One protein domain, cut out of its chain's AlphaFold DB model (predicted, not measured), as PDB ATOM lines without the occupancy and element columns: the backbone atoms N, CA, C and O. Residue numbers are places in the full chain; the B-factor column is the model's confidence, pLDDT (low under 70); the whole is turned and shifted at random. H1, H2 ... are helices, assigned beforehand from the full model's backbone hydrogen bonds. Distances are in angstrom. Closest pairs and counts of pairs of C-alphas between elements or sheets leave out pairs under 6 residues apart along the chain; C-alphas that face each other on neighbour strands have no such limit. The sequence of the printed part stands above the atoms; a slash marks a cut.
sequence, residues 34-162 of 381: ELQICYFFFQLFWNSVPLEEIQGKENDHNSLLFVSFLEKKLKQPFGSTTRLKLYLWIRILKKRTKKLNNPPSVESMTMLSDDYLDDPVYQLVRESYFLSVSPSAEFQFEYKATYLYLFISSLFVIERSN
ATOM      1  N   GLU A  34      34.968  10.873  19.210       87.44
ATOM      2  CA  GLU A  34      36.225  11.311  19.825       87.44
ATOM      3  C   GLU A  34      36.638  10.455  21.033       87.44
ATOM      4  O   GLU A  34      37.838  10.212  21.206       87.44
ATOM      5  N   LEU A  35      35.685   9.963  21.838       88.44
ATOM      6  CA  LEU A  35      35.974   9.024  22.929       88.44
ATOM      7  C   LEU A  35      36.571   7.740  22.350       88.44
ATOM      8  O   LEU A  35      37.605   7.258  22.817       88.44
ATOM      9  N   GLN A  36      35.972   7.254  21.268       91.81
ATOM     10  CA  GLN A  36      36.398   6.053  20.566       91.81
ATOM     11  C   GLN A  36      37.784   6.203  19.905       91.81
ATOM     12  O   GLN A  36      38.598   5.280  19.942       91.81
ATOM     13  N   ILE A  37      38.120   7.385  19.372       92.69
ATOM     14  CA  ILE A  37      39.482   7.680  18.887       92.69
ATOM     15  C   ILE A  37      40.494   7.665  20.039       92.69
ATOM     16  O   ILE A  37      41.598   7.135  19.880       92.69
ATOM     17  N   CYS A  38      40.148   8.250  21.189       92.38
ATOM     18  CA  CYS A  38      41.019   8.238  22.367       92.38
ATOM     19  C   CYS A  38      41.260   6.807  22.860       92.38
ATOM     20  O   CYS A  38      42.408   6.437  23.114       92.38
ATOM     21  N   TYR A  39      40.201   5.999  22.900       94.88
ATOM     22  CA  TYR A  39      40.266   4.582  23.228       94.88
ATOM     23  C   TYR A  39      41.164   3.792  22.275       94.88
ATOM     24  O   TYR A  39      42.068   3.096  22.736       94.88
ATOM     25  N   PHE A  40      40.998   3.964  20.961       95.50
ATOM     26  CA  PHE A  40      41.854   3.318  19.965       95.50
ATOM     27  C   PHE A  40      43.339   3.634  20.192       95.50
ATOM     28  O   PHE A  40      44.170   2.731  20.225       95.50
ATOM     29  N   PHE A  41      43.692   4.909  20.397       95.31
ATOM     30  CA  PHE A  41      45.088   5.276  20.655       95.31
ATOM     31  C   PHE A  41      45.607   4.729  21.983       95.31
ATOM     32  O   PHE A  41      46.779   4.366  22.061       95.31
ATOM     33  N   PHE A  42      44.763   4.658  23.013       95.75
ATOM     34  CA  PHE A  42      45.144   4.029  24.270       95.75
ATOM     35  C   PHE A  42      45.454   2.548  24.059       95.75
ATOM     36  O   PHE A  42      46.549   2.125  24.408       95.75
ATOM     37  N   GLN A  43      44.550   1.795  23.426       93.75
ATOM     38  CA  GLN A  43      44.753   0.380  23.104       93.75
ATOM     39  C   GLN A  43      46.014   0.166  22.263       93.75
ATOM     40  O   GLN A  43      46.815  -0.719  22.558       93.75
ATOM     41  N   LEU A  44      46.239   1.010  21.254       93.62
ATOM     42  CA  LEU A  44      47.407   0.909  20.388       93.62
ATOM     43  C   LEU A  44      48.703   1.129  21.171       93.62
ATOM     44  O   LEU A  44      49.621   0.324  21.092       93.62
ATOM     45  N   PHE A  45      48.797   2.208  21.950       94.50
ATOM     46  CA  PHE A  45      50.025   2.482  22.693       94.50
ATOM     47  C   PHE A  45      50.237   1.499  23.840       94.50
ATOM     48  O   PHE A  45      51.355   1.036  24.023       94.50
ATOM     49  N   TRP A  46      49.184   1.163  24.583       93.56
ATOM     50  CA  TRP A  46      49.280   0.281  25.740       93.56
ATOM     51  C   TRP A  46      49.692  -1.142  25.361       93.56
ATOM     52  O   TRP A  46      50.453  -1.766  26.093       93.56
ATOM     53  N   ASN A  47      49.217  -1.645  24.218       89.94
ATOM     54  CA  ASN A  47      49.489  -3.019  23.808       89.94
ATOM     55  C   ASN A  47      50.661  -3.144  22.814       89.94
ATOM     56  O   ASN A  47      51.228  -4.226  22.709       89.94
ATOM     57  N   SER A  48      51.047  -2.083  22.089       90.56
ATOM     58  CA  SER A  48      52.132  -2.149  21.085       90.56
ATOM     59  C   SER A  48      53.453  -1.502  21.502       90.56
ATOM     60  O   SER A  48      54.450  -1.693  20.807       90.56
ATOM     61  N   VAL A  49      53.484  -0.689  22.563       92.06
ATOM     62  CA  VAL A  49      54.692   0.042  22.984       92.06
ATOM     63  C   VAL A  49      55.172  -0.496  24.336       92.06
ATOM     64  O   VAL A  49      54.351  -0.603  25.249       92.06
ATOM     65  N   PRO A  50      56.478  -0.790  24.511       91.75
ATOM     66  CA  PRO A  50      57.025  -1.177  25.810       91.75
ATOM     67  C   PRO A  50      56.689  -0.151  26.899       91.75
ATOM     68  O   PRO A  50      56.798   1.061  26.680       91.75
ATOM     69  N   LEU A  51      56.285  -0.615  28.083       91.38
ATOM     70  CA  LEU A  51      55.806   0.267  29.153       91.38
ATOM     71  C   LEU A  51      56.897   1.233  29.635       91.38
ATOM     72  O   LEU A  51      56.600   2.382  29.961       91.38
ATOM     73  N   GLU A  52      58.158   0.810  29.594       92.75
ATOM     74  CA  GLU A  52      59.332   1.611  29.938       92.75
ATOM     75  C   GLU A  52      59.492   2.808  28.992       92.75
ATOM     76  O   GLU A  52      59.871   3.900  29.418       92.75
ATOM     77  N   GLU A  53      59.147   2.648  27.710       92.88
ATOM     78  CA  GLU A  53      59.164   3.753  26.750       92.88
ATOM     79  C   GLU A  53      58.022   4.745  26.978       92.88
ATOM     80  O   GLU A  53      58.170   5.941  26.701       92.88
ATOM     81  N   ILE A  54      56.866   4.268  27.442       91.56
ATOM     82  CA  ILE A  54      55.748   5.143  27.808       91.56
ATOM     83  C   ILE A  54      56.138   5.940  29.056       91.56
ATOM     84  O   ILE A  54      56.020   7.170  29.052       91.56
ATOM     85  N   GLN A  55      56.673   5.253  30.069       90.56
ATOM     86  CA  GLN A  55      57.116   5.834  31.335       90.56
ATOM     87  C   GLN A  55      58.255   6.839  31.136       90.56
ATOM     88  O   GLN A  55      58.203   7.951  31.654       90.56
ATOM     89  N   GLY A  56      59.249   6.516  30.304       87.44
ATOM     90  CA  GLY A  56      60.372   7.408  29.997       87.44
ATOM     91  C   GLY A  56      59.963   8.722  29.322       87.44
ATOM     92  O   GLY A  56      60.769   9.647  29.214       87.44
ATOM     93  N   LYS A  57      58.707   8.840  28.875       86.19
ATOM     94  CA  LYS A  57      58.160  10.068  28.296       86.19
ATOM     95  C   LYS A  57      57.276  10.846  29.286       86.19
ATOM     96  O   LYS A  57      56.665  11.821  28.856       86.19
ATOM     97  N   GLU A  58      57.189  10.479  30.566       83.88
ATOM     98  CA  GLU A  58      56.429  11.195  31.609       83.88
ATOM     99  C   GLU A  58      57.005  12.584  31.941       83.88
ATOM    100  O   GLU A  58      57.594  12.820  32.988       83.88
ATOM    101  N   ASN A  59      56.826  13.544  31.036       84.19
ATOM    102  CA  ASN A  59      57.364  14.904  31.157       84.19
ATOM    103  C   ASN A  59      56.285  16.000  31.215       84.19
ATOM    104  O   ASN A  59      56.602  17.185  31.290       84.19
ATOM    105  N   ASP A  60      55.006  15.621  31.165       83.50
ATOM    106  CA  ASP A  60      53.891  16.569  31.187       83.50
ATOM    107  C   ASP A  60      53.404  16.781  32.622       83.50
ATOM    108  O   ASP A  60      52.682  15.948  33.172       83.50
ATOM    109  N   HIS A  61      53.787  17.919  33.205       84.38
ATOM    110  CA  HIS A  61      53.507  18.253  34.602       84.38
ATOM    111  C   HIS A  61      52.011  18.190  34.947       84.38
ATOM    112  O   HIS A  61      51.644  17.559  35.931       84.38
ATOM    113  N   ASN A  62      51.132  18.760  34.115       81.94
ATOM    114  CA  ASN A  62      49.690  18.785  34.405       81.94
ATOM    115  C   ASN A  62      49.071  17.375  34.404       81.94
ATOM    116  O   ASN A  62      48.218  17.085  35.238       81.94
ATOM    117  N   SER A  63      49.512  16.480  33.508       85.75
ATOM    118  CA  SER A  63      49.060  15.078  33.535       85.75
ATOM    119  C   SER A  63      49.494  14.379  34.826       85.75
ATOM    120  O   SER A  63      48.706  13.652  35.419       85.75
ATOM    121  N   LEU A  64      50.714  14.634  35.307       88.06
ATOM    122  CA  LEU A  64      51.205  14.074  36.573       88.06
ATOM    123  C   LEU A  64      50.502  14.676  37.804       88.06
ATOM    124  O   LEU A  64      50.251  13.964  38.782       88.06
ATOM    125  N   LEU A  65      50.135  15.962  37.752       87.94
ATOM    126  CA  LEU A  65      49.344  16.620  38.796       87.94
ATOM    127  C   LEU A  65      47.959  15.989  38.931       87.94
ATOM    128  O   LEU A  65      47.521  15.751  40.053       87.94
ATOM    129  N   PHE A  66      47.293  15.669  37.818       88.75
ATOM    130  CA  PHE A  66      46.008  14.966  37.853       88.75
ATOM    131  C   PHE A  66      46.115  13.645  38.600       88.75
ATOM    132  O   PHE A  66      45.328  13.397  39.511       88.75
ATOM    133  N   VAL A  67      47.098  12.820  38.227       90.12
ATOM    134  CA  VAL A  67      47.301  11.503  38.840       90.12
ATOM    135  C   VAL A  67      47.486  11.662  40.346       90.12
ATOM    136  O   VAL A  67      46.812  10.990  41.118       90.12
ATOM    137  N   SER A  68      48.325  12.615  40.756       90.19
ATOM    138  CA  SER A  68      48.606  12.902  42.166       90.19
ATOM    139  C   SER A  68      47.380  13.428  42.928       90.19
ATOM    140  O   SER A  68      47.157  13.053  44.079       90.19
ATOM    141  N   PHE A  69      46.563  14.293  42.318       89.50
ATOM    142  CA  PHE A  69      45.342  14.797  42.954       89.50
ATOM    143  C   PHE A  69      44.279  13.718  43.104       89.50
ATOM    144  O   PHE A  69      43.675  13.630  44.175       89.50
ATOM    145  N   LEU A  70      44.085  12.891  42.077       88.62
ATOM    146  CA  LEU A  70      43.136  11.788  42.126       88.62
ATOM    147  C   LEU A  70      43.550  10.758  43.186       88.62
ATOM    148  O   LEU A  70      42.731  10.389  44.023       88.62
ATOM    149  N   GLU A  71      44.827  10.373  43.212       89.62
ATOM    150  CA  GLU A  71      45.420   9.486  44.225       89.62
ATOM    151  C   GLU A  71      45.192  10.026  45.648       89.62
ATOM    152  O   GLU A  71      44.660   9.336  46.521       89.62
ATOM    153  N   LYS A  72      45.489  11.314  45.874       89.19
ATOM    154  CA  LYS A  72      45.271  11.971  47.172       89.19
ATOM    155  C   LYS A  72      43.796  12.000  47.573       89.19
ATOM    156  O   LYS A  72      43.480  11.785  48.743       89.19
ATOM    157  N   LYS A  73      42.895  12.291  46.632       85.81
ATOM    158  CA  LYS A  73      41.448  12.348  46.882       85.81
ATOM    159  C   LYS A  73      40.859  10.975  47.206       85.81
ATOM    160  O   LYS A  73      40.012  10.887  48.090       85.81
ATOM    161  N   LEU A  74      41.353   9.924  46.555       82.44
ATOM    162  CA  LEU A  74      40.985   8.535  46.842       82.44
ATOM    163  C   LEU A  74      41.622   7.992  48.127       82.44
ATOM    164  O   LEU A  74      41.215   6.942  48.611       82.44
ATOM    165  N   LYS A  75      42.586   8.720  48.708       82.62
ATOM    166  CA  LYS A  75      43.294   8.364  49.948       82.62
ATOM    167  C   LYS A  75      43.976   6.990  49.888       82.62
ATOM    168  O   LYS A  75      44.176   6.366  50.929       82.62
ATOM    169  N   GLN A  76      44.367   6.535  48.700       76.94
ATOM    170  CA  GLN A  76      45.170   5.328  48.519       76.94
ATOM    171  C   GLN A  76      46.271   5.572  47.490       76.94
ATOM    172  O   GLN A  76      46.036   6.291  46.519       76.94
ATOM    173  N   PRO A  77      47.455   4.968  47.677       84.44
ATOM    174  CA  PRO A  77      48.513   5.025  46.683       84.44
ATOM    175  C   PRO A  77      48.124   4.215  45.443       84.44
ATOM    176  O   PRO A  77      47.530   3.143  45.543       84.44
ATOM    177  N   PHE A  78      48.500   4.710  44.272       89.12
ATOM    178  CA  PHE A  78      48.372   3.993  43.015       89.12
ATOM    179  C   PHE A  78      49.652   3.225  42.697       89.12
ATOM    180  O   PHE A  78      50.753   3.780  42.751       89.12
ATOM    181  N   GLY A  79      49.507   1.971  42.262       88.94
ATOM    182  CA  GLY A  79      50.603   1.242  41.636       88.94
ATOM    183  C   GLY A  79      51.129   1.935  40.371       88.94
ATOM    184  O   GLY A  79      50.433   2.727  39.724       88.94
ATOM    185  N   SER A  80      52.361   1.606  39.976       90.19
ATOM    186  CA  SER A  80      53.028   2.170  38.789       90.19
ATOM    187  C   SER A  80      52.191   2.026  37.514       90.19
ATOM    188  O   SER A  80      52.045   2.986  36.760       90.19
ATOM    189  N   THR A  81      51.565   0.864  37.312       91.19
ATOM    190  CA  THR A  81      50.688   0.586  36.166       91.19
ATOM    191  C   THR A  81      49.486   1.528  36.118       91.19
ATOM    192  O   THR A  81      49.191   2.096  35.068       91.19
ATOM    193  N   THR A  82      48.802   1.730  37.247       91.88
ATOM    194  CA  THR A  82      47.642   2.627  37.354       91.88
ATOM    195  C   THR A  82      48.032   4.063  37.027       91.88
ATOM    196  O   THR A  82      47.378   4.719  36.214       91.88
ATOM    197  N   ARG A  83      49.147   4.535  37.599       92.56
ATOM    198  CA  ARG A  83      49.686   5.875  37.330       92.56
ATOM    199  C   ARG A  83      49.990   6.066  35.846       92.56
ATOM    200  O   ARG A  83      49.550   7.056  35.263       92.56
ATOM    201  N   LEU A  84      50.656   5.089  35.231       94.25
ATOM    202  CA  LEU A  84      51.041   5.141  33.823       94.25
ATOM    203  C   LEU A  84      49.823   5.111  32.886       94.25
ATOM    204  O   LEU A  84      49.775   5.875  31.921       94.25
ATOM    205  N   LYS A  85      48.805   4.288  33.187       95.19
ATOM    206  CA  LYS A  85      47.528   4.261  32.449       95.19
ATOM    207  C   LYS A  85      46.844   5.628  32.463       95.19
ATOM    208  O   LYS A  85      46.467   6.140  31.407       95.19
ATOM    209  N   LEU A  86      46.706   6.225  33.649       93.38
ATOM    210  CA  LEU A  86      46.094   7.545  33.821       93.38
ATOM    211  C   LEU A  86      46.889   8.627  33.082       93.38
ATOM    212  O   LEU A  86      46.307   9.412  32.332       93.38
ATOM    213  N   TYR A  87      48.216   8.634  33.236       92.56
ATOM    214  CA  TYR A  87      49.102   9.556  32.527       92.56
ATOM    215  C   TYR A  87      48.919   9.464  31.004       92.56
ATOM    216  O   TYR A  87      48.722  10.482  30.329       92.56
ATOM    217  N   LEU A  88      48.953   8.244  30.457       94.31
ATOM    218  CA  LEU A  88      48.813   7.997  29.025       94.31
ATOM    219  C   LEU A  88      47.468   8.507  28.499       94.31
ATOM    220  O   LEU A  88      47.440   9.220  27.492       94.31
ATOM    221  N   TRP A  89      46.371   8.196  29.191       93.88
ATOM    222  CA  TRP A  89      45.033   8.623  28.788       93.88
ATOM    223  C   TRP A  89      44.901  10.150  28.732       93.88
ATOM    224  O   TRP A  89      44.456  10.709  27.727       93.88
ATOM    225  N   ILE A  90      45.375  10.861  29.759       89.62
ATOM    226  CA  ILE A  90      45.313  12.334  29.800       89.62
ATOM    227  C   ILE A  90      46.157  12.944  28.689       89.62
ATOM    228  O   ILE A  90      45.730  13.892  28.022       89.62
ATOM    229  N   ARG A  91      47.348  12.391  28.442       88.56
ATOM    230  CA  ARG A  91      48.188  12.843  27.335       88.56
ATOM    231  C   ARG A  91      47.457  12.690  25.998       88.56
ATOM    232  O   ARG A  91      47.523  13.612  25.178       88.56
ATOM    233  N   ILE A  92      46.776  11.564  25.772       91.00
ATOM    234  CA  ILE A  92      45.972  11.337  24.561       91.00
ATOM    235  C   ILE A  92      44.893  12.421  24.450       91.00
ATOM    236  O   ILE A  92      44.869  13.137  23.445       91.00
ATOM    237  N   LEU A  93      44.099  12.640  25.505       87.38
ATOM    238  CA  LEU A  93      43.061  13.678  25.542       87.38
ATOM    239  C   LEU A  93      43.615  15.078  25.220       87.38
ATOM    240  O   LEU A  93      43.058  15.807  24.390       87.38
ATOM    241  N   LYS A  94      44.757  15.460  25.808       83.00
ATOM    242  CA  LYS A  94      45.418  16.753  25.547       83.00
ATOM    243  C   LYS A  94      45.898  16.878  24.100       83.00
ATOM    244  O   LYS A  94      45.731  17.924  23.474       83.00
ATOM    245  N   LYS A  95      46.498  15.826  23.533       85.06
ATOM    246  CA  LYS A  95      46.990  15.837  22.142       85.06
ATOM    247  C   LYS A  95      45.855  15.886  21.123       85.06
ATOM    248  O   LYS A  95      46.032  16.501  20.069       85.06
ATOM    249  N   ARG A  96      44.716  15.267  21.431       82.62
ATOM    250  CA  ARG A  96      43.506  15.309  20.608       82.62
ATOM    251  C   ARG A  96      42.800  16.667  20.664       82.62
ATOM    252  O   ARG A  96      42.450  17.193  19.611       82.62
ATOM    253  N   THR A  97      42.752  17.297  21.842       67.00
ATOM    254  CA  THR A  97      42.209  18.660  22.048       67.00
ATOM    255  C   THR A  97      42.846  19.693  21.115       67.00
ATOM    256  O   THR A  97      42.156  20.499  20.507       67.00
ATOM    257  N   LYS A  98      44.170  19.641  20.931       59.97
ATOM    258  CA  LYS A  98      44.900  20.604  20.087       59.97
ATOM    259  C   LYS A  98      44.593  20.495  18.590       59.97
ATOM    260  O   LYS A  98      45.087  21.310  17.816       59.97
ATOM    261  N   LYS A  99      43.860  19.462  18.160       58.59
ATOM    262  CA  LYS A  99      43.648  19.145  16.742       58.59
ATOM    263  C   LYS A  99      42.206  19.336  16.256       58.59
ATOM    264  O   LYS A  99      42.051  19.439  15.039       58.59
ATOM    265  N   LEU A 100      41.187  19.391  17.127       54.91
ATOM    266  CA  LEU A 100      39.764  19.433  16.737       54.91
ATOM    267  C   LEU A 100      38.868  20.171  17.758       54.91
ATOM    268  O   LEU A 100      38.953  19.907  18.952       54.91
ATOM    269  N   ASN A 101      37.950  21.007  17.246       53.66
ATOM    270  CA  ASN A 101      36.790  21.604  17.937       53.66
ATOM    271  C   ASN A 101      35.509  20.765  17.709       53.66
ATOM    272  O   ASN A 101      34.434  21.323  17.501       53.66
ATOM    273  N   ASN A 102      35.608  19.435  17.641       56.47
ATOM    274  CA  ASN A 102      34.410  18.620  17.435       56.47
ATOM    275  C   ASN A 102      33.749  18.349  18.793       56.47
ATOM    276  O   ASN A 102      34.412  17.777  19.662       56.47
ATOM    277  N   PRO A 103      32.481  18.752  18.990       57.00
ATOM    278  CA  PRO A 103      31.743  18.391  20.189       57.00
ATOM    279  C   PRO A 103      31.573  16.861  20.271       57.00
ATOM    280  O   PRO A 103      31.660  16.181  19.242       57.00
ATOM    281  N   PRO A 104      31.357  16.312  21.480       64.06
ATOM    282  CA  PRO A 104      31.039  14.898  21.667       64.06
ATOM    283  C   PRO A 104      29.839  14.484  20.804       64.06
ATOM    284  O   PRO A 104      28.956  15.297  20.515       64.06
ATOM    285  N   SER A 105      29.807  13.218  20.382       65.25
ATOM    286  CA  SER A 105      28.633  12.651  19.708       65.25
ATOM    287  C   SER A 105      27.406  12.691  20.621       65.25
ATOM    288  O   SER A 105      27.531  12.725  21.847       65.25
ATOM    289  N   VAL A 106      26.210  12.645  20.027       60.47
ATOM    290  CA  VAL A 106      24.960  12.519  20.792       60.47
ATOM    291  C   VAL A 106      24.990  11.259  21.656       60.47
ATOM    292  O   VAL A 106      24.605  11.346  22.813       60.47
ATOM    293  N   GLU A 107      25.536  10.138  21.171       63.06
ATOM    294  CA  GLU A 107      25.671   8.919  21.981       63.06
ATOM    295  C   GLU A 107      26.583   9.126  23.202       63.06
ATOM    296  O   GLU A 107      26.203   8.798  24.327       63.06
ATOM    297  N   SER A 108      27.748   9.757  23.013       62.44
ATOM    298  CA  SER A 108      28.648  10.109  24.123       62.44
ATOM    299  C   SER A 108      28.018  11.105  25.102       62.44
ATOM    300  O   SER A 108      28.330  11.072  26.290       62.44
ATOM    301  N   MET A 109      27.124  11.979  24.629       61.50
ATOM    302  CA  MET A 109      26.354  12.885  25.487       61.50
ATOM    303  C   MET A 109      25.188  12.188  26.193       61.50
ATOM    304  O   MET A 109      24.884  12.542  27.321       61.50
ATOM    305  N   THR A 110      24.550  11.179  25.596       61.19
ATOM    306  CA  THR A 110      23.518  10.375  26.279       61.19
ATOM    307  C   THR A 110      24.105   9.478  27.367       61.19
ATOM    308  O   THR A 110      23.418   9.170  28.336       61.19
ATOM    309  N   MET A 111      25.396   9.133  27.273       60.78
ATOM    310  CA  MET A 111      26.156   8.543  28.384       60.78
ATOM    311  C   MET A 111      26.438   9.543  29.526       60.78
ATOM    312  O   MET A 111      27.090   9.170  30.491       60.78
ATOM    313  N   LEU A 112      25.974  10.795  29.439       58.81
ATOM    314  CA  LEU A 112      25.929  11.767  30.542       58.81
ATOM    315  C   LEU A 112      24.548  11.789  31.220       58.81
ATOM    316  O   LEU A 112      24.145  12.841  31.712       58.81
ATOM    317  N   SER A 113      23.793  10.685  31.202       59.72
ATOM    318  CA  SER A 113      22.523  10.604  31.933       59.72
ATOM    319  C   SER A 113      22.698  11.031  33.398       59.72
ATOM    320  O   SER A 113      23.793  10.919  33.958       59.72
ATOM    321  N   ASP A 114      21.615  11.515  34.015       57.81
ATOM    322  CA  ASP A 114      21.613  11.988  35.409       57.81
ATOM    323  C   ASP A 114      22.257  10.969  36.376       57.81
ATOM    324  O   ASP A 114      22.948  11.364  37.314       57.81
ATOM    325  N   ASP A 115      22.151   9.670  36.068       60.19
ATOM    326  CA  ASP A 115      22.746   8.539  36.796       60.19
ATOM    327  C   ASP A 115      24.239   8.704  37.160       60.19
ATOM    328  O   ASP A 115      24.685   8.162  38.172       60.19
ATOM    329  N   TYR A 116      25.038   9.425  36.362       68.31
ATOM    330  CA  TYR A 116      26.478   9.596  36.622       68.31
ATOM    331  C   TYR A 116      26.817  10.830  37.451       68.31
ATOM    332  O   TYR A 116      27.897  10.888  38.044       68.31
ATOM    333  N   LEU A 117      25.930  11.830  37.482       69.81
ATOM    334  CA  LEU A 117      26.166  13.055  38.245       69.81
ATOM    335  C   LEU A 117      26.221  12.762  39.745       69.81
ATOM    336  O   LEU A 117      26.987  13.408  40.459       69.81
ATOM    337  N   ASP A 118      25.503  11.742  40.202       71.31
ATOM    338  CA  ASP A 118      25.520  11.323  41.601       71.31
ATOM    339  C   ASP A 118      26.666  10.352  41.938       71.31
ATOM    340  O   ASP A 118      26.897  10.072  43.115       71.31
ATOM    341  N   ASP A 119      27.441   9.874  40.951       77.62
ATOM    342  CA  ASP A 119      28.560   8.964  41.214       77.62
ATOM    343  C   ASP A 119      29.708   9.706  41.935       77.62
ATOM    344  O   ASP A 119      30.346  10.599  41.351       77.62
ATOM    345  N   PRO A 120      30.069   9.322  43.179       79.62
ATOM    346  CA  PRO A 120      31.171   9.949  43.901       79.62
ATOM    347  C   PRO A 120      32.498   9.841  43.148       79.62
ATOM    348  O   PRO A 120      33.316  10.759  43.199       79.62
ATOM    349  N   VAL A 121      32.728   8.754  42.404       80.62
ATOM    350  CA  VAL A 121      33.935   8.599  41.585       80.62
ATOM    351  C   VAL A 121      33.947   9.621  40.457       80.62
ATOM    352  O   VAL A 121      34.997  10.208  40.189       80.62
ATOM    353  N   TYR A 122      32.803   9.867  39.813       83.75
ATOM    354  CA  TYR A 122      32.697  10.890  38.777       83.75
ATOM    355  C   TYR A 122      33.040  12.269  39.341       83.75
ATOM    356  O   TYR A 122      33.898  12.953  38.781       83.75
ATOM    357  N   GLN A 123      32.472  12.639  40.492       84.31
ATOM    358  CA  GLN A 123      32.764  13.928  41.127       84.31
ATOM    359  C   GLN A 123      34.244  14.065  41.504       84.31
ATOM    360  O   GLN A 123      34.869  15.084  41.200       84.31
ATOM    361  N   LEU A 124      34.864  13.021  42.062       86.44
ATOM    362  CA  LEU A 124      36.295  13.037  42.380       86.44
ATOM    363  C   LEU A 124      37.173  13.174  41.130       86.44
ATOM    364  O   LEU A 124      38.156  13.921  41.154       86.44
ATOM    365  N   VAL A 125      36.833  12.479  40.041       86.81
ATOM    366  CA  VAL A 125      37.549  12.569  38.758       86.81
ATOM    367  C   VAL A 125      37.391  13.961  38.162       86.81
ATOM    368  O   VAL A 125      38.384  14.568  37.760       86.81
ATOM    369  N   ARG A 126      36.167  14.490  38.156       85.31
ATOM    370  CA  ARG A 126      35.825  15.822  37.663       85.31
ATOM    371  C   ARG A 126      36.595  16.904  38.409       85.31
ATOM    372  O   ARG A 126      37.286  17.706  37.784       85.31
ATOM    373  N   GLU A 127      36.569  16.885  39.734       85.88
ATOM    374  CA  GLU A 127      37.319  17.835  40.560       85.88
ATOM    375  C   GLU A 127      38.835  17.712  40.357       85.88
ATOM    376  O   GLU A 127      39.520  18.720  40.181       85.88
ATOM    377  N   SER A 128      39.371  16.486  40.342       87.06
ATOM    378  CA  SER A 128      40.801  16.238  40.089       87.06
ATOM    379  C   SER A 128      41.229  16.778  38.726       87.06
ATOM    380  O   SER A 128      42.284  17.405  38.597       87.06
ATOM    381  N   TYR A 129      40.391  16.572  37.710       84.19
ATOM    382  CA  TYR A 129      40.607  17.073  36.361       84.19
ATOM    383  C   TYR A 129      40.692  18.597  36.343       84.19
ATOM    384  O   TYR A 129      41.699  19.145  35.892       84.19
ATOM    385  N   PHE A 130      39.704  19.287  36.911       80.50
ATOM    386  CA  PHE A 130      39.690  20.749  36.924       80.50
ATOM    387  C   PHE A 130      40.851  21.358  37.721       80.50
ATOM    388  O   PHE A 130      41.465  22.321  37.262       80.50
ATOM    389  N   LEU A 131      41.216  20.768  38.863       79.69
ATOM    390  CA  LEU A 131      42.333  21.248  39.687       79.69
ATOM    391  C   LEU A 131      43.700  21.053  39.018       79.69
ATOM    392  O   LEU A 131      44.598  21.874  39.189       79.69
ATOM    393  N   SER A 132      43.878  19.966  38.269       77.38
ATOM    394  CA  SER A 132      45.179  19.603  37.691       77.38
ATOM    395  C   SER A 132      45.575  20.370  36.438       77.38
ATOM    396  O   SER A 132      46.756  20.378  36.084       77.38
ATOM    397  N   VAL A 133      44.622  20.998  35.744       67.81
ATOM    398  CA  VAL A 133      44.902  21.556  34.418       67.81
ATOM    399  C   VAL A 133      44.864  23.123  34.390       67.81
ATOM    400  O   VAL A 133      45.417  23.674  33.445       67.81
ATOM    401  N   SER A 134      44.347  23.837  35.425       57.03
ATOM    402  CA  SER A 134      44.290  25.335  35.594       57.03
ATOM    403  C   SER A 134      43.590  26.117  34.438       57.03
ATOM    404  O   SER A 134      43.433  25.533  33.386       57.03
ATOM    405  N   PRO A 135      43.123  27.393  34.510       52.00
ATOM    406  CA  PRO A 135      42.131  27.958  33.572       52.00
ATOM    407  C   PRO A 135      42.717  28.354  32.198       52.00
ATOM    408  O   PRO A 135      42.687  29.515  31.790       52.00
ATOM    409  N   SER A 136      43.278  27.402  31.457       52.53
ATOM    410  CA  SER A 136      43.583  27.580  30.042       52.53
ATOM    411  C   SER A 136      42.287  27.475  29.225       52.53
ATOM    412  O   SER A 136      41.326  26.834  29.627       52.53
ATOM    413  N   ALA A 137      42.213  28.106  28.054       48.34
ATOM    414  CA  ALA A 137      41.009  28.084  27.213       48.34
ATOM    415  C   ALA A 137      40.619  26.674  26.687       48.34
ATOM    416  O   ALA A 137      39.563  26.509  26.086       48.34
ATOM    417  N   GLU A 138      41.432  25.638  26.936       50.03
ATOM    418  CA  GLU A 138      41.209  24.238  26.519       50.03
ATOM    419  C   GLU A 138      40.082  23.513  27.316       50.03
ATOM    420  O   GLU A 138      39.856  22.310  27.121       50.03
ATOM    421  N   PHE A 139      39.379  24.243  28.195       50.06
ATOM    422  CA  PHE A 139      38.612  23.745  29.348       50.06
ATOM    423  C   PHE A 139      37.096  23.879  29.337       50.06
ATOM    424  O   PHE A 139      36.450  23.488  30.305       50.06
ATOM    425  N   GLN A 140      36.499  24.398  28.274       51.28
ATOM    426  CA  GLN A 140      35.050  24.640  28.229       51.28
ATOM    427  C   GLN A 140      34.201  23.357  28.109       51.28
ATOM    428  O   GLN A 140      33.049  23.405  27.698       51.28
ATOM    429  N   PHE A 141      34.763  22.189  28.422       60.28
ATOM    430  CA  PHE A 141      34.282  20.908  27.929       60.28
ATOM    431  C   PHE A 141      34.200  19.863  29.046       60.28
ATOM    432  O   PHE A 141      35.101  19.036  29.212       60.28
ATOM    433  N   GLU A 142      33.092  19.888  29.793       65.44
ATOM    434  CA  GLU A 142      32.773  18.928  30.866       65.44
ATOM    435  C   GLU A 142      32.875  17.462  30.410       65.44
ATOM    436  O   GLU A 142      33.271  16.594  31.188       65.44
ATOM    437  N   TYR A 143      32.656  17.191  29.118       75.62
ATOM    438  CA  TYR A 143      32.750  15.848  28.541       75.62
ATOM    439  C   TYR A 143      34.127  15.181  28.716       75.62
ATOM    440  O   TYR A 143      34.219  13.957  28.700       75.62
ATOM    441  N   LYS A 144      35.222  15.932  28.913       80.12
ATOM    442  CA  LYS A 144      36.559  15.334  29.120       80.12
ATOM    443  C   LYS A 144      36.707  14.681  30.490       80.12
ATOM    444  O   LYS A 144      37.357  13.640  30.595       80.12
ATOM    445  N   ALA A 145      36.101  15.272  31.521       81.94
ATOM    446  CA  ALA A 145      36.011  14.641  32.834       81.94
ATOM    447  C   ALA A 145      35.207  13.338  32.736       81.94
ATOM    448  O   ALA A 145      35.593  12.333  33.327       81.94
ATOM    449  N   THR A 146      34.168  13.323  31.902       82.62
ATOM    450  CA  THR A 146      33.408  12.110  31.591       82.62
ATOM    451  C   THR A 146      34.255  11.077  30.864       82.62
ATOM    452  O   THR A 146      34.291   9.935  31.293       82.62
ATOM    453  N   TYR A 147      35.016  11.447  29.832       87.81
ATOM    454  CA  TYR A 147      35.891  10.494  29.134       87.81
ATOM    455  C   TYR A 147      36.929   9.877  30.076       87.81
ATOM    456  O   TYR A 147      37.237   8.692  29.973       87.81
ATOM    457  N   LEU A 148      37.460  10.670  31.013       88.44
ATOM    458  CA  LEU A 148      38.301  10.168  32.099       88.44
ATOM    459  C   LEU A 148      37.534   9.214  33.007       88.44
ATOM    460  O   LEU A 148      38.027   8.133  33.293       88.44
ATOM    461  N   TYR A 149      36.336   9.580  33.449       87.56
ATOM    462  CA  TYR A 149      35.524   8.724  34.304       87.56
ATOM    463  C   TYR A 149      35.165   7.394  33.627       87.56
ATOM    464  O   TYR A 149      35.340   6.347  34.249       87.56
ATOM    465  N   LEU A 150      34.740   7.401  32.361       88.44
ATOM    466  CA  LEU A 150      34.428   6.197  31.584       88.44
ATOM    467  C   LEU A 150      35.666   5.311  31.431       88.44
ATOM    468  O   LEU A 150      35.591   4.105  31.643       88.44
ATOM    469  N   PHE A 151      36.830   5.906  31.161       91.06
ATOM    470  CA  PHE A 151      38.107   5.192  31.141       91.06
ATOM    471  C   PHE A 151      38.463   4.586  32.500       91.06
ATOM    472  O   PHE A 151      38.880   3.444  32.572       91.06
ATOM    473  N   ILE A 152      38.294   5.335  33.587       88.38
ATOM    474  CA  ILE A 152      38.654   4.913  34.944       88.38
ATOM    475  C   ILE A 152      37.679   3.846  35.468       88.38
ATOM    476  O   ILE A 152      38.066   2.985  36.265       88.38
ATOM    477  N   SER A 153      36.399   3.924  35.084       84.25
ATOM    478  CA  SER A 153      35.339   2.948  35.407       84.25
ATOM    479  C   SER A 153      35.400   1.690  34.559       84.25
ATOM    480  O   SER A 153      34.808   0.683  34.940       84.25
ATOM    481  N   SER A 154      36.206   1.705  33.506       85.62
ATOM    482  CA  SER A 154      36.516   0.558  32.668       85.62
ATOM    483  C   SER A 154      38.015   0.223  32.720       85.62
ATOM    484  O   SER A 154      38.802   0.841  33.438       85.62
ATOM    485  N   LEU A 155      38.431  -0.805  31.974       87.31
ATOM    486  CA  LEU A 155      39.842  -1.099  31.678       87.31
ATOM    487  C   LEU A 155      40.772  -1.328  32.884       87.31
ATOM    488  O   LEU A 155      42.003  -1.262  32.743       87.31
ATOM    489  N   PHE A 156      40.215  -1.664  34.049       86.38
ATOM    490  CA  PHE A 156      40.968  -2.053  35.242       86.38
ATOM    491  C   PHE A 156      42.005  -0.990  35.629       86.38
ATOM    492  O   PHE A 156      43.193  -1.291  35.794       86.38
ATOM    493  N   VAL A 157      41.583   0.279  35.645       87.25
ATOM    494  CA  VAL A 157      42.452   1.409  36.000       87.25
ATOM    495  C   VAL A 157      42.553   1.548  37.512       87.25
ATOM    496  O   VAL A 157      43.648   1.518  38.054       87.25
ATOM    497  N   ILE A 158      41.419   1.690  38.202       78.38
ATOM    498  CA  ILE A 158      41.402   1.784  39.664       78.38
ATOM    499  C   ILE A 158      41.452   0.385  40.262       78.38
ATOM    500  O   ILE A 158      40.630  -0.463  39.934       78.38
ATOM    501  N   GLU A 159      42.381   0.179  41.192       75.50
ATOM    502  CA  GLU A 159      42.538  -1.080  41.910       75.50
ATOM    503  C   GLU A 159      41.287  -1.458  42.718       75.50
ATOM    504  O   GLU A 159      40.527  -0.615  43.196       75.50
ATOM    505  N   ARG A 160      41.099  -2.763  42.919       72.88
ATOM    506  CA  ARG A 160      39.931  -3.343  43.594       72.88
ATOM    507  C   ARG A 160      39.630  -2.695  44.948       72.88
ATOM    508  O   ARG A 160      38.476  -2.386  45.226       72.88
ATOM    509  N   SER A 161      40.663  -2.474  45.764       67.44
ATOM    510  CA  SER A 161      40.546  -1.886  47.104       67.44
ATOM    511  C   SER A 161      39.933  -0.490  47.091       67.44
ATOM    512  O   SER A 161      39.306  -0.110  48.067       67.44
ATOM    513  N   ASN A 162      40.094   0.253  45.996       64.62
ATOM    514  CA  ASN A 162      39.658   1.638  45.863       64.62
ATOM    515  C   ASN A 162      38.207   1.773  45.398       64.62
ATOM    516  O   ASN A 162      37.509   2.700  45.796       64.62
TER     517      ASN A 162
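What this domain is: This is residues 34 to 162 of the 381 residues of the protein "Mga domain-containing protein" of bioreactor metagenome (UniProt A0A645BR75). A compact globule of helices in which the longest helix, H4, and H7, side by side and running opposite ways, form the core, with H1 crossing H4 on one side of them and the antiparallel pair H3 and H6 covering the other side. Two small helices lie far out, H2 near H4 just after H1, and H5 in a low-confidence loop region near H1 and H7. The printed part has 129 residues with seven named helices, H1 to H7 along the chain, and no named strand; its class is all helix. It is compact, with a radius of gyration of the C-alphas of 14.1 A, and its outline is rounded, with spans of 37, 33 and 27 A.

Where its parts are: H4, residues 80 to 97, runs 25.9 A from C-alpha 80 at (53.028, 2.170, 38.789) to C-alpha 97 at (42.209, 18.660, 22.048). H1, residues 34 to 48, begins at C-alpha 34 at (36.225, 11.311, 19.825) and is 20.9 A long. H3, residues 61 to 74, is 20.0 A long, and H6, residues 120 to 133, is 20.3 A long. H7, residues 143 to 153, is 14.8 A long and ends at C-alpha 153 at (35.339, 2.948, 35.407). H2, residues 51 to 55, and H5, residues 106 to 110, are 6.1 A long each.

How they stand to each other: H4 is the hub, touching four other helices. H1, H4 and H7 form an up and down bundle, each running against the one before it in the chain. H1 touches H4 at a steep tilt of 44 degrees, opposite ways, the closest C-alphas being those of Cys 38 and Ile 92, 6.2 A apart. H4, with residues 86 to 93 alone, touches H7 at a shallow tilt of 25 degrees, closest at the C-alphas of Leu 93 and Lys 144, 7.6 A. H3, with residues 63 to 67 alone, touches H4 at a steep tilt of 51 degrees, closest at the C-alphas of Ser 63 and Tyr 87, 5.6 A. H3 and H6 touch at a shallow tilt of 30 degrees, opposite ways, closest at the C-alphas of Phe 66 and Ser 132, 4.7 A. H6 touches H7 at a steep tilt of 54 degrees, closest at the C-alphas of Arg 126 and Ala 145, 5.0 A. The helix packing is part aligned and part crossed. H2 and H4 only just touch, with 3 pairs of C-alphas within 8 A, closest at Gln 55 and Leu 84, 6.6 A. H5 is close to H7 but not clearly touching, with the C-alphas of Met 109 and Tyr 143 7.7 A apart. H1 and H3 are apart, as are H4 and H6. In H1 to H7, every O i to N i+4 pair is within hydrogen-bond range.

The domain as a whole: The C-alphas farthest apart, those of Glu 52 and Asp 114, are 39.5 A apart. The printed part has no cut and no long link. The mean pLDDT of the printed part is 80.2; residues 97 to 117, 133 to 142 and 161 to 162 are under 70.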